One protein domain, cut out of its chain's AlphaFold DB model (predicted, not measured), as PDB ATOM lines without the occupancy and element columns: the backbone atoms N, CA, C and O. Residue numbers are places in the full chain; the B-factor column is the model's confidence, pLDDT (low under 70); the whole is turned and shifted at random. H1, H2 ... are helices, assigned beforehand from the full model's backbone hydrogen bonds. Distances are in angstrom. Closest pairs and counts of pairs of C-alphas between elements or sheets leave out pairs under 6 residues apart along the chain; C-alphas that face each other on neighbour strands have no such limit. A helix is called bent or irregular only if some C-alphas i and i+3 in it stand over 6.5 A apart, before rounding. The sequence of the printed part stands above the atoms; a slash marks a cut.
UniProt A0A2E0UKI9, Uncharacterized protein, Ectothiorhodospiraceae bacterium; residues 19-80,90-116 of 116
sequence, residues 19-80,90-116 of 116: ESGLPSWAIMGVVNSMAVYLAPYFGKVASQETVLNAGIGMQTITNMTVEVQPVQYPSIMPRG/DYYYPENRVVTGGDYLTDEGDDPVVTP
ATOM      1  N   GLU A  19     307.743 262.920 274.826       78.19
ATOM      2  CA  GLU A  19     306.335 262.983 274.468       78.19
ATOM      3  C   GLU A  19     306.141 263.703 273.127       78.19
ATOM      4  O   GLU A  19     306.541 264.845 272.934       78.19
ATOM      5  N   SER A  20     305.465 263.035 272.190       77.75
ATOM      6  CA  SER A  20     305.244 263.559 270.832       77.75
ATOM      7  C   SER A  20     304.341 264.803 270.740       77.75
ATOM      8  O   SER A  20     304.252 265.422 269.676       77.75
ATOM      9  N   GLY A  21     303.596 265.119 271.806       79.69
ATOM     10  CA  GLY A  21     302.546 266.147 271.819       79.69
ATOM     11  C   GLY A  21     301.330 265.838 270.937       79.69
ATOM     12  O   GLY A  21     300.426 266.662 270.805       79.69
ATOM     13  N   LEU A  22     301.273 264.650 270.322       81.06
ATOM     14  CA  LEU A  22     300.144 264.261 269.486       81.06
ATOM     15  C   LEU A  22     298.910 263.964 270.343       81.06
ATOM     16  O   LEU A  22     298.980 263.144 271.263       81.06
ATOM     17  N   PRO A  23     297.741 264.524 269.997       79.94
ATOM     18  CA  PRO A  23     296.510 264.178 270.679       79.94
ATOM     19  C   PRO A  23     296.122 262.726 270.372       79.94
ATOM     20  O   PRO A  23     296.366 262.210 269.277       79.94
ATOM     21  N   SER A  24     295.454 262.070 271.322       81.88
ATOM     22  CA  SER A  24     295.116 260.639 271.259       81.88
ATOM     23  C   SER A  24     294.371 260.223 269.982       81.88
ATOM     24  O   SER A  24     294.615 259.142 269.443       81.88
ATOM     25  N   TRP A  25     293.521 261.099 269.437       79.31
ATOM     26  CA  TRP A  25     292.789 260.862 268.188       79.31
ATOM     27  C   TRP A  25     293.681 260.853 266.934       79.31
ATOM     28  O   TRP A  25     293.304 260.259 265.923       79.31
ATOM     29  N   ALA A  26     294.859 261.482 266.978       83.44
ATOM     30  CA  ALA A  26     295.791 261.561 265.852       83.44
ATOM     31  C   ALA A  26     296.770 260.379 265.805       83.44
ATOM     32  O   ALA A  26     297.221 260.006 264.719       83.44
ATOM     33  N   ILE A  27     297.072 259.762 266.955       85.69
ATOM     34  CA  ILE A  27     298.118 258.732 267.099       85.69
ATOM     35  C   ILE A  27     297.904 257.576 266.115       85.69
ATOM     36  O   ILE A  27     298.799 257.233 265.346       85.69
ATOM     37  N   MET A  28     296.693 257.016 266.076       85.31
ATOM     38  CA  MET A  28     296.356 255.902 265.179       85.31
ATOM     39  C   MET A  28     296.544 256.247 263.697       85.31
ATOM     40  O   MET A  28     296.979 255.399 262.918       85.31
ATOM     41  N   GLY A  29     296.234 257.482 263.295       86.19
ATOM     42  CA  GLY A  29     296.420 257.925 261.916       86.19
ATOM     43  C   GLY A  29     297.892 258.074 261.556       86.19
ATOM     44  O   GLY A  29     298.309 257.605 260.496       86.19
ATOM     45  N   VAL A  30     298.690 258.665 262.449       87.50
ATOM     46  CA  VAL A  30     300.127 258.878 262.230       87.50
ATOM     47  C   VAL A  30     300.878 257.547 262.191       87.50
ATOM     48  O   VAL A  30     301.587 257.283 261.223       87.50
ATOM     49  N   VAL A  31     300.665 256.668 263.175       90.56
ATOM     50  CA  VAL A  31     301.370 255.379 263.279       90.56
ATOM     51  C   VAL A  31     301.086 254.488 262.069       90.56
ATOM     52  O   VAL A  31     302.017 253.987 261.441       90.56
ATOM     53  N   ASN A  32     299.816 254.326 261.686       91.19
ATOM     54  CA  ASN A  32     299.465 253.493 260.533       91.19
ATOM     55  C   ASN A  32     299.967 254.096 259.214       91.19
ATOM     56  O   ASN A  32     300.424 253.363 258.339       91.19
ATOM     57  N   SER A  33     299.960 255.425 259.081       90.50
ATOM     58  CA  SER A  33     300.527 256.092 257.902       90.50
ATOM     59  C   SER A  33     302.044 255.906 257.815       90.50
ATOM     60  O   SER A  33     302.563 255.630 256.734       90.50
ATOM     61  N   MET A  34     302.758 255.986 258.944       89.25
ATOM     62  CA  MET A  34     304.193 255.690 258.998       89.25
ATOM     63  C   MET A  34     304.474 254.223 258.679       89.25
ATOM     64  O   MET A  34     305.412 253.934 257.943       89.25
ATOM     65  N   ALA A  35     303.648 253.293 259.158       88.94
ATOM     66  CA  ALA A  35     303.790 251.875 258.843       88.94
ATOM     67  C   ALA A  35     303.650 251.605 257.334       88.94
ATOM     68  O   ALA A  35     304.467 250.882 256.763       88.94
ATOM     69  N   VAL A  36     302.670 252.228 256.667       91.88
ATOM     70  CA  VAL A  36     302.508 252.138 255.205       91.88
ATOM     71  C   VAL A  36     303.708 252.745 254.475       91.88
ATOM     72  O   VAL A  36     304.178 252.169 253.496       91.88
ATOM     73  N   TYR A  37     304.236 253.869 254.964       92.19
ATOM     74  CA  TYR A  37     305.410 254.522 254.382       92.19
ATOM     75  C   TYR A  37     306.700 253.701 254.552       92.19
ATOM     76  O   TYR A  37     307.532 253.662 253.649       92.19
ATOM     77  N   LEU A  38     306.863 253.026 255.694       92.06
ATOM     78  CA  LEU A  38     308.058 252.246 256.019       92.06
ATOM     79  C   LEU A  38     308.046 250.828 255.433       92.06
ATOM     80  O   LEU A  38     309.116 250.259 255.224       92.06
ATOM     81  N   ALA A  39     306.879 250.245 255.140       90.50
ATOM     82  CA  ALA A  39     306.779 248.862 254.659       90.50
ATOM     83  C   ALA A  39     307.687 248.545 253.443       90.50
ATOM     84  O   ALA A  39     308.392 247.528 253.493       90.50
ATOM     85  N   PRO A  40     307.778 249.412 252.409       91.50
ATOM     86  CA  PRO A  40     308.647 249.177 251.256       91.50
ATOM     87  C   PRO A  40     310.140 249.135 251.602       91.50
ATOM     88  O   PRO A  40     310.878 248.371 250.983       91.50
ATOM     89  N   TYR A  41     310.592 249.892 252.611       91.56
ATOM     90  CA  TYR A  41     312.001 249.898 253.034       91.56
ATOM     91  C   TYR A  41     312.449 248.545 253.592       91.56
ATOM     92  O   TYR A  41     313.613 248.176 253.470       91.56
ATOM     93  N   PHE A  42     311.517 247.780 254.159       91.75
ATOM     94  CA  PHE A  42     311.770 246.429 254.655       91.75
ATOM     95  C   PHE A  42     311.436 245.337 253.627       91.75
ATOM     96  O   PHE A  42     311.438 244.157 253.975       91.75
ATOM     97  N   GLY A  43     311.109 245.706 252.382       89.44
ATOM     98  CA  GLY A  43     310.679 244.762 251.346       89.44
ATOM     99  C   GLY A  43     309.357 244.059 251.674       89.44
ATOM    100  O   GLY A  43     309.101 242.963 251.175       89.44
ATOM    101  N   LYS A  44     308.531 244.654 252.542       90.12
ATOM    102  CA  LYS A  44     307.241 244.104 252.970       90.12
ATOM    103  C   LYS A  44     306.089 244.890 252.356       90.12
ATOM    104  O   LYS A  44     306.210 246.066 252.027       90.12
ATOM    105  N   VAL A  45     304.942 244.228 252.251       89.12
ATOM    106  CA  VAL A  45     303.678 244.863 251.871       89.12
ATOM    107  C   VAL A  45     302.887 245.134 253.148       89.12
ATOM    108  O   VAL A  45     302.750 244.243 253.987       89.12
ATOM    109  N   ALA A  46     302.395 246.362 253.315       88.06
ATOM    110  CA  ALA A  46     301.494 246.693 254.415       88.06
ATOM    111  C   ALA A  46     300.201 245.873 254.290       88.06
ATOM    112  O   ALA A  46     299.698 245.668 253.183       88.06
ATOM    113  N   SER A  47     299.656 245.394 255.410       92.44
ATOM    114  CA  SER A  47     298.388 244.663 255.373       92.44
ATOM    115  C   SER A  47     297.263 245.587 254.897       92.44
ATOM    116  O   SER A  47     297.301 246.805 255.103       92.44
ATOM    117  N   GLN A  48     296.237 245.010 254.270       90.31
ATOM    118  CA  GLN A  48     295.087 245.784 253.800       90.31
ATOM    119  C   GLN A  48     294.388 246.521 254.952       90.31
ATOM    120  O   GLN A  48     293.945 247.654 254.785       90.31
ATOM    121  N   GLU A  49     294.361 245.911 256.136       91.50
ATOM    122  CA  GLU A  49     293.846 246.522 257.359       91.50
ATOM    123  C   GLU A  49     294.658 247.761 257.770       91.50
ATOM    124  O   GLU A  49     294.076 248.807 258.045       91.50
ATOM    125  N   THR A  50     295.995 247.702 257.738       90.00
ATOM    126  CA  THR A  50     296.850 248.858 258.056       90.00
ATOM    127  C   THR A  50     296.635 250.008 257.075       90.00
ATOM    128  O   THR A  50     296.579 251.165 257.488       90.00
ATOM    129  N   VAL A  51     296.464 249.709 255.784       91.06
ATOM    130  CA  VAL A  51     296.187 250.730 254.760       91.06
ATOM    131  C   VAL A  51     294.824 251.391 254.990       91.06
ATOM    132  O   VAL A  51     294.718 252.616 254.922       91.06
ATOM    133  N   LEU A  52     293.791 250.606 255.308       91.69
ATOM    134  CA  LEU A  52     292.462 251.133 255.631       91.69
ATOM    135  C   LEU A  52     292.493 251.999 256.892       91.69
ATOM    136  O   LEU A  52     291.980 253.118 256.883       91.69
ATOM    137  N   ASN A  53     293.154 251.526 257.948       90.25
ATOM    138  CA  ASN A  53     293.283 252.257 259.205       90.25
ATOM    139  C   ASN A  53     294.096 253.549 259.042       90.25
ATOM    140  O   ASN A  53     293.758 254.562 259.656       90.25
ATOM    141  N   ALA A  54     295.116 253.556 258.177       89.69
ATOM    142  CA  ALA A  54     295.833 254.774 257.807       89.69
ATOM    143  C   ALA A  54     294.899 255.778 257.113       89.69
ATOM    144  O   ALA A  54     294.886 256.954 257.475       89.69
ATOM    145  N   GLY A  55     294.071 255.319 256.170       88.75
ATOM    146  CA  GLY A  55     293.086 256.158 255.486       88.75
ATOM    147  C   GLY A  55     292.061 256.775 256.441       88.75
ATOM    148  O   GLY A  55     291.873 257.992 256.437       88.75
ATOM    149  N   ILE A  56     291.457 255.952 257.305       90.56
ATOM    150  CA  ILE A  56     290.479 256.395 258.310       90.56
ATOM    151  C   ILE A  56     291.125 257.386 259.281       90.56
ATOM    152  O   ILE A  56     290.597 258.474 259.493       90.56
ATOM    153  N   GLY A  57     292.295 257.058 259.831       87.12
ATOM    154  CA  GLY A  57     292.991 257.939 260.767       87.12
ATOM    155  C   GLY A  57     293.390 259.272 260.128       87.12
ATOM    156  O   GLY A  57     293.235 260.325 260.742       87.12
ATOM    157  N   MET A  58     293.815 259.261 258.864       85.88
ATOM    158  CA  MET A  58     294.123 260.479 258.117       85.88
ATOM    159  C   MET A  58     292.861 261.311 257.835       85.88
ATOM    160  O   MET A  58     292.915 262.543 257.840       85.88
ATOM    161  N   GLN A  59     291.707 260.679 257.628       86.62
ATOM    162  CA  GLN A  59     290.431 261.384 257.508       86.62
ATOM    163  C   GLN A  59     290.019 262.022 258.839       86.62
ATOM    164  O   GLN A  59     289.701 263.207 258.853       86.62
ATOM    165  N   THR A  60     290.129 261.297 259.955       85.19
ATOM    166  CA  THR A  60     289.887 261.830 261.306       85.19
ATOM    167  C   THR A  60     290.773 263.035 261.592       85.19
ATOM    168  O   THR A  60     290.277 264.067 262.038       85.19
ATOM    169  N   ILE A  61     292.062 262.951 261.247       84.12
ATOM    170  CA  ILE A  61     292.980 264.082 261.382       84.12
ATOM    171  C   ILE A  61     292.502 265.274 260.556       84.12
ATOM    172  O   ILE A  61     292.537 266.402 261.032       84.12
ATOM    173  N   THR A  62     292.027 265.052 259.332       81.94
ATOM    174  CA  THR A  62     291.493 266.140 258.496       81.94
ATOM    175  C   THR A  62     290.281 266.781 259.158       81.94
ATOM    176  O   THR A  62     290.236 267.992 259.305       81.94
ATOM    177  N   ASN A  63     289.326 265.972 259.610       81.38
ATOM    178  CA  ASN A  63     288.079 266.463 260.186       81.38
ATOM    179  C   ASN A  63     288.301 267.263 261.474       81.38
ATOM    180  O   ASN A  63     287.594 268.232 261.707       81.38
ATOM    181  N   MET A  64     289.288 266.878 262.286       74.94
ATOM    182  CA  MET A  64     289.613 267.577 263.533       74.94
ATOM    183  C   MET A  64     290.490 268.821 263.328       74.94
ATOM    184  O   MET A  64     290.557 269.669 264.213       74.94
ATOM    185  N   THR A  65     291.181 268.933 262.188       71.00
ATOM    186  CA  THR A  65     292.108 270.049 261.905       71.00
ATOM    187  C   THR A  65     291.560 271.070 260.918       71.00
ATOM    188  O   THR A  65     292.111 272.164 260.809       71.00
ATOM    189  N   VAL A  66     290.509 270.727 260.174       66.50
ATOM    190  CA  VAL A  66     289.872 271.638 259.229       66.50
ATOM    191  C   VAL A  66     288.858 272.499 259.964       66.50
ATOM    192  O   VAL A  66     287.860 272.011 260.481       66.50
ATOM    193  N   GLU A  67     289.100 273.802 259.925       62.81
ATOM    194  CA  GLU A  67     288.139 274.818 260.321       62.81
ATOM    195  C   GLU A  67     287.593 275.483 259.057       62.81
ATOM    196  O   GLU A  67     288.337 276.079 258.273       62.81
ATOM    197  N   VAL A  68     286.290 275.331 258.819       60.25
ATOM    198  CA  VAL A  68     285.602 276.055 257.749       60.25
ATOM    199  C   VAL A  68     285.076 277.341 258.358       60.25
ATOM    200  O   VAL A  68     284.037 277.337 259.015       60.25
ATOM    201  N   GLN A  69     285.796 278.438 258.144       58.66
ATOM    202  CA  GLN A  69     285.291 279.741 258.547       58.66
ATOM    203  C   GLN A  69     284.072 280.113 257.693       58.66
ATOM    204  O   GLN A  69     284.119 279.966 256.463       58.66
ATOM    205  N   PRO A  70     282.981 280.606 258.305       61.09
ATOM    206  CA  PRO A  70     281.918 281.237 257.544       61.09
ATOM    207  C   PRO A  70     282.511 282.441 256.804       61.09
ATOM    208  O   PRO A  70     283.186 283.286 257.390       61.09
ATOM    209  N   VAL A  71     282.302 282.500 255.488       61.16
ATOM    210  CA  VAL A  71     282.801 283.612 254.674       61.16
ATOM    211  C   VAL A  71     282.044 284.868 255.086       61.16
ATOM    212  O   VAL A  71     280.842 284.983 254.843       61.16
ATOM    213  N   GLN A  72     282.754 285.798 255.717       66.75
ATOM    214  CA  GLN A  72     282.194 287.083 256.108       66.75
ATOM    215  C   GLN A  72     281.909 287.930 254.864       66.75
ATOM    216  O   GLN A  72     282.667 287.924 253.885       66.75
ATOM    217  N   TYR A  73     280.810 288.683 254.896       67.12
ATOM    218  CA  TYR A  73     280.483 289.582 253.796       67.12
ATOM    219  C   TYR A  73     281.501 290.730 253.706       67.12
ATOM    220  O   TYR A  73     281.937 291.257 254.735       67.12
ATOM    221  N   PRO A  74     281.866 291.171 252.486       66.25
ATOM    222  CA  PRO A  74     282.799 292.277 252.307       66.25
ATOM    223  C   PRO A  74     282.248 293.562 252.938       66.25
ATOM    224  O   PRO A  74     281.042 293.810 252.914       66.25
ATOM    225  N   SER A  75     283.146 294.420 253.435       65.81
ATOM    226  CA  SER A  75     282.816 295.646 254.188       65.81
ATOM    227  C   SER A  75     281.842 296.609 253.487       65.81
ATOM    228  O   SER A  75     281.265 297.468 254.148       65.81
ATOM    229  N   ILE A  76     281.683 296.510 252.166       66.44
ATOM    230  CA  ILE A  76     280.864 297.419 251.347       66.44
ATOM    231  C   ILE A  76     279.455 296.842 251.112       66.44
ATOM    232  O   ILE A  76     278.604 297.501 250.519       66.44
ATOM    233  N   MET A  77     279.168 295.614 251.558       69.19
ATOM    234  CA  MET A  77     277.861 295.015 251.321       69.19
ATOM    235  C   MET A  77     276.778 295.746 252.136       69.19
ATOM    236  O   MET A  77     276.840 295.768 253.364       69.19
ATOM    237  N   PRO A  78     275.765 296.348 251.492       65.62
ATOM    238  CA  PRO A  78     274.727 297.066 252.218       65.62
ATOM    239  C   PRO A  78     273.862 296.099 253.038       65.62
ATOM    240  O   PRO A  78     273.512 295.009 252.579       65.62
ATOM    241  N   ARG A  79     273.466 296.512 254.251       65.75
ATOM    242  CA  ARG A  79     272.387 295.850 255.002       65.75
ATOM    243  C   ARG A  79     271.083 296.046 254.233       65.75
ATOM    244  O   ARG A  79     270.597 297.166 254.111       65.75
ATOM    245  N   GLY A  80     270.531 294.962 253.687       67.88
ATOM    246  CA  GLY A  80     269.225 294.999 253.028       67.88
ATOM    247  C   GLY A  80     268.140 295.511 253.980       67.88
ATOM    248  O   GLY A  80     268.150 295.181 255.164       67.88
ATOM    249  N   ASP A  90     276.600 288.212 259.040       55.50
ATOM    250  CA  ASP A  90     277.909 288.417 259.656       55.50
ATOM    251  C   ASP A  90     278.811 289.195 258.686       55.50
ATOM    252  O   ASP A  90     279.306 288.688 257.672       55.50
ATOM    253  N   TYR A  91     278.941 290.494 258.954       56.31
ATOM    254  CA  TYR A  91     279.864 291.381 258.256       56.31
ATOM    255  C   TYR A  91     281.295 291.122 258.708       56.31
ATOM    256  O   TYR A  91     281.515 290.547 259.770       56.31
ATOM    257  N   TYR A  92     282.263 291.571 257.905       50.22
ATOM    258  CA  TYR A  92     283.669 291.416 258.243       50.22
ATOM    259  C   TYR A  92     284.003 292.003 259.621       50.22
ATOM    260  O   TYR A  92     283.960 293.224 259.801       50.22
ATOM    261  N   TYR A  93     284.361 291.138 260.570       55.22
ATOM    262  CA  TYR A  93     284.988 291.517 261.828       55.22
ATOM    263  C   TYR A  93     286.433 291.023 261.776       55.22
ATOM    264  O   TYR A  93     286.653 289.853 261.455       55.22
ATOM    265  N   PRO A  94     287.428 291.877 262.071       52.00
ATOM    266  CA  PRO A  94     288.803 291.426 262.200       52.00
ATOM    267  C   PRO A  94     288.904 290.527 263.438       52.00
ATOM    268  O   PRO A  94     289.120 290.993 264.555       52.00
ATOM    269  N   GLU A  95     288.684 289.231 263.249       54.00
ATOM    270  CA  GLU A  95     288.937 288.226 264.270       54.00
ATOM    271  C   GLU A  95     290.446 287.980 264.334       54.00
ATOM    272  O   GLU A  95     291.073 287.548 263.366       54.00
ATOM    273  N   ASN A  96     291.046 288.282 265.488       41.97
ATOM    274  CA  ASN A  96     292.482 288.100 265.724       41.97
ATOM    275  C   ASN A  96     292.879 286.627 265.931       41.97
ATOM    276  O   ASN A  96     294.065 286.335 266.081       41.97
ATOM    277  N   ARG A  97     291.915 285.698 265.988       49.06
ATOM    278  CA  ARG A  97     292.169 284.285 266.279       49.06
ATOM    279  C   ARG A  97     291.148 283.379 265.602       49.06
ATOM    280  O   ARG A  97     289.970 283.693 265.529       49.06
ATOM    281  N   VAL A  98     291.656 282.237 265.160       52.09
ATOM    282  CA  VAL A  98     290.945 281.107 264.560       52.09
ATOM    283  C   VAL A  98     290.752 280.074 265.679       52.09
ATOM    284  O   VAL A  98     291.750 279.672 266.281       52.09
ATOM    285  N   VAL A  99     289.506 279.742 266.039       50.25
ATOM    286  CA  VAL A  99     289.183 278.866 267.185       50.25
ATOM    287  C   VAL A  99     288.997 277.442 266.673       50.25
ATOM    288  O   VAL A  99     287.943 277.078 266.155       50.25
ATOM    289  N   THR A 100     290.024 276.613 266.832       50.94
ATOM    290  CA  THR A 100     290.019 275.235 266.320       50.94
ATOM    291  C   THR A 100     289.430 274.266 267.352       50.94
ATOM    292  O   THR A 100     289.558 274.474 268.551       50.94
ATOM    293  N   GLY A 101     288.849 273.135 266.931       45.22
ATOM    294  CA  GLY A 101     288.299 272.110 267.842       45.22
ATOM    295  C   GLY A 101     289.297 271.475 268.833       45.22
ATOM    296  O   GLY A 101     288.886 270.708 269.700       45.22
ATOM    297  N   GLY A 102     290.594 271.789 268.717       44.06
ATOM    298  CA  GLY A 102     291.648 271.446 269.678       44.06
ATOM    299  C   GLY A 102     291.926 272.510 270.752       44.06
ATOM    300  O   GLY A 102     292.722 272.237 271.643       44.06
ATOM    301  N   ASP A 103     291.270 273.678 270.709       47.06
ATOM    302  CA  ASP A 103     291.446 274.772 271.688       47.06
ATOM    303  C   ASP A 103     290.912 274.438 273.095       47.06
ATOM    304  O   ASP A 103     291.119 275.209 274.025       47.06
ATOM    305  N   TYR A 104     290.251 273.289 273.282       45.59
ATOM    306  CA  TYR A 104     289.775 272.825 274.595       45.59
ATOM    307  C   TYR A 104     290.861 272.152 275.455       45.59
ATOM    308  O   TYR A 104     290.562 271.680 276.551       45.59
ATOM    309  N   LEU A 105     292.111 272.081 274.987       45.03
ATOM    310  CA  LEU A 105     293.261 271.760 275.836       45.03
ATOM    311  C   LEU A 105     293.762 273.061 276.474       45.03
ATOM    312  O   LEU A 105     294.767 273.633 276.060       45.03
ATOM    313  N   THR A 106     293.001 273.559 277.442       42.62
ATOM    314  CA  THR A 106     293.388 274.693 278.282       42.62
ATOM    315  C   THR A 106     294.488 274.248 279.247       42.62
ATOM    316  O   THR A 106     294.315 273.255 279.957       42.62
ATOM    317  N   ASP A 107     295.599 274.984 279.284       39.69
ATOM    318  CA  ASP A 107     296.510 275.004 280.434       39.69
ATOM    319  C   ASP A 107     295.710 275.389 281.699       39.69
ATOM    320  O   ASP A 107     294.677 276.059 281.591       39.69
ATOM    321  N   GLU A 108     296.164 274.984 282.888       44.19
ATOM    322  CA  GLU A 108     295.525 275.184 284.206       44.19
ATOM    323  C   GLU A 108     295.185 276.658 284.545       44.19
ATOM    324  O   GLU A 108     294.595 276.927 285.591       44.19
ATOM    325  N   GLY A 109     295.517 277.614 283.670       42.41
ATOM    326  CA  GLY A 109     295.253 279.044 283.812       42.41
ATOM    327  C   GLY A 109     294.310 279.695 282.792       42.41
ATOM    328  O   GLY A 109     294.113 280.897 282.911       42.41
ATOM    329  N   ASP A 110     293.735 278.979 281.815       45.12
ATOM    330  CA  ASP A 110     292.850 279.573 280.776       45.12
ATOM    331  C   ASP A 110     293.481 280.777 280.024       45.12
ATOM    332  O   ASP A 110     292.792 281.609 279.431       45.12
ATOM    333  N   ASP A 111     294.816 280.870 280.031       41.09
ATOM    334  CA  ASP A 111     295.568 281.910 279.338       41.09
ATOM    335  C   ASP A 111     296.066 281.378 277.980       41.09
ATOM    336  O   ASP A 111     296.715 280.329 277.906       41.09
ATOM    337  N   PRO A 112     295.779 282.080 276.869       44.88
ATOM    338  CA  PRO A 112     296.185 281.641 275.543       44.88
ATOM    339  C   PRO A 112     297.694 281.812 275.336       44.88
ATOM    340  O   PRO A 112     298.260 282.869 275.615       44.88
ATOM    341  N   VAL A 113     298.342 280.802 274.749       41.19
ATOM    342  CA  VAL A 113     299.738 280.893 274.298       41.19
ATOM    343  C   VAL A 113     299.831 281.918 273.164       41.19
ATOM    344  O   VAL A 113     299.484 281.639 272.015       41.19
ATOM    345  N   VAL A 114     300.293 283.123 273.491       37.19
ATOM    346  CA  VAL A 114     300.621 284.172 272.521       37.19
ATOM    347  C   VAL A 114     302.087 283.995 272.133       37.19
ATOM    348  O   VAL A 114     302.981 284.213 272.950       37.19
ATOM    349  N   THR A 115     302.362 283.585 270.897       36.44
ATOM    350  CA  THR A 115     303.705 283.759 270.323       36.44
ATOM    351  C   THR A 115     303.870 285.204 269.831       36.44
ATOM    352  O   THR A 115     302.899 285.742 269.292       36.44
ATOM    353  N   PRO A 116     305.053 285.828 270.007       40.12
ATOM    354  CA  PRO A 116     305.342 287.190 269.546       40.12
ATOM    355  C   PRO A 116     305.296 287.348 268.020       40.12
ATOM    356  O   PRO A 116     305.514 286.344 267.302       40.12
TER     357      PRO A 116
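This is residues 19 to 80 and 90 to 116 of the 116 residues of an uncharacterized protein of Ectothiorhodospiraceae bacterium (UniProt A0A2E0UKI9). A helical hairpin, H1 and H2 folded back on each other at a steep tilt, makes one end of the model, and from the end of H2 a long unnamed arm, residues 66 to 80, runs away from it. After a cut, residues 90 to 116 form a second loose strand-less tail, of which residues 106 to 111 stick out free. The printed part has 89 residues with two named helices, H1 then H2, and no named strand; the class is all helix, though the helices hold 37 of the 89 residues, under half. The whole is extended, with a radius of gyration of the C-alphas of 19.9 A, and only just elongated, spanning 63 by 37 by 21 A.

H1, residues 24 to 42, and H2, residues 48 to 65, touch and form a helical hairpin with a tight link of 5 residues. Their closest C-alphas are those of Gly 29 and Gly 57, 3.6 A apart. They run opposite ways at a steep tilt of 42 degrees. In H2 every O i to N i+4 pair is within hydrogen-bond range; in H1 10 of 15 are.

H1 begins at C-alpha 24 (295.116, 260.639, 271.259) and is 27.5 A long, with a kink of 26 degrees near residue 36. It is irregular, but only just: C-alphas 37 and 40 are 7.0 A apart. H2 is 25.8 A long and ends at C-alpha 65 (292.108, 270.049, 261.905).

The two C-alphas farthest apart, those of Gly 43 and Gly 80, are 65.2 A apart. Residues 81 to 89 are not printed, and C-alphas 80 and 90 are 12.8 A apart across this cut. Mean pLDDT of the printed part is 70.8; residues 66 to 80 and 90 to 116 are under 70.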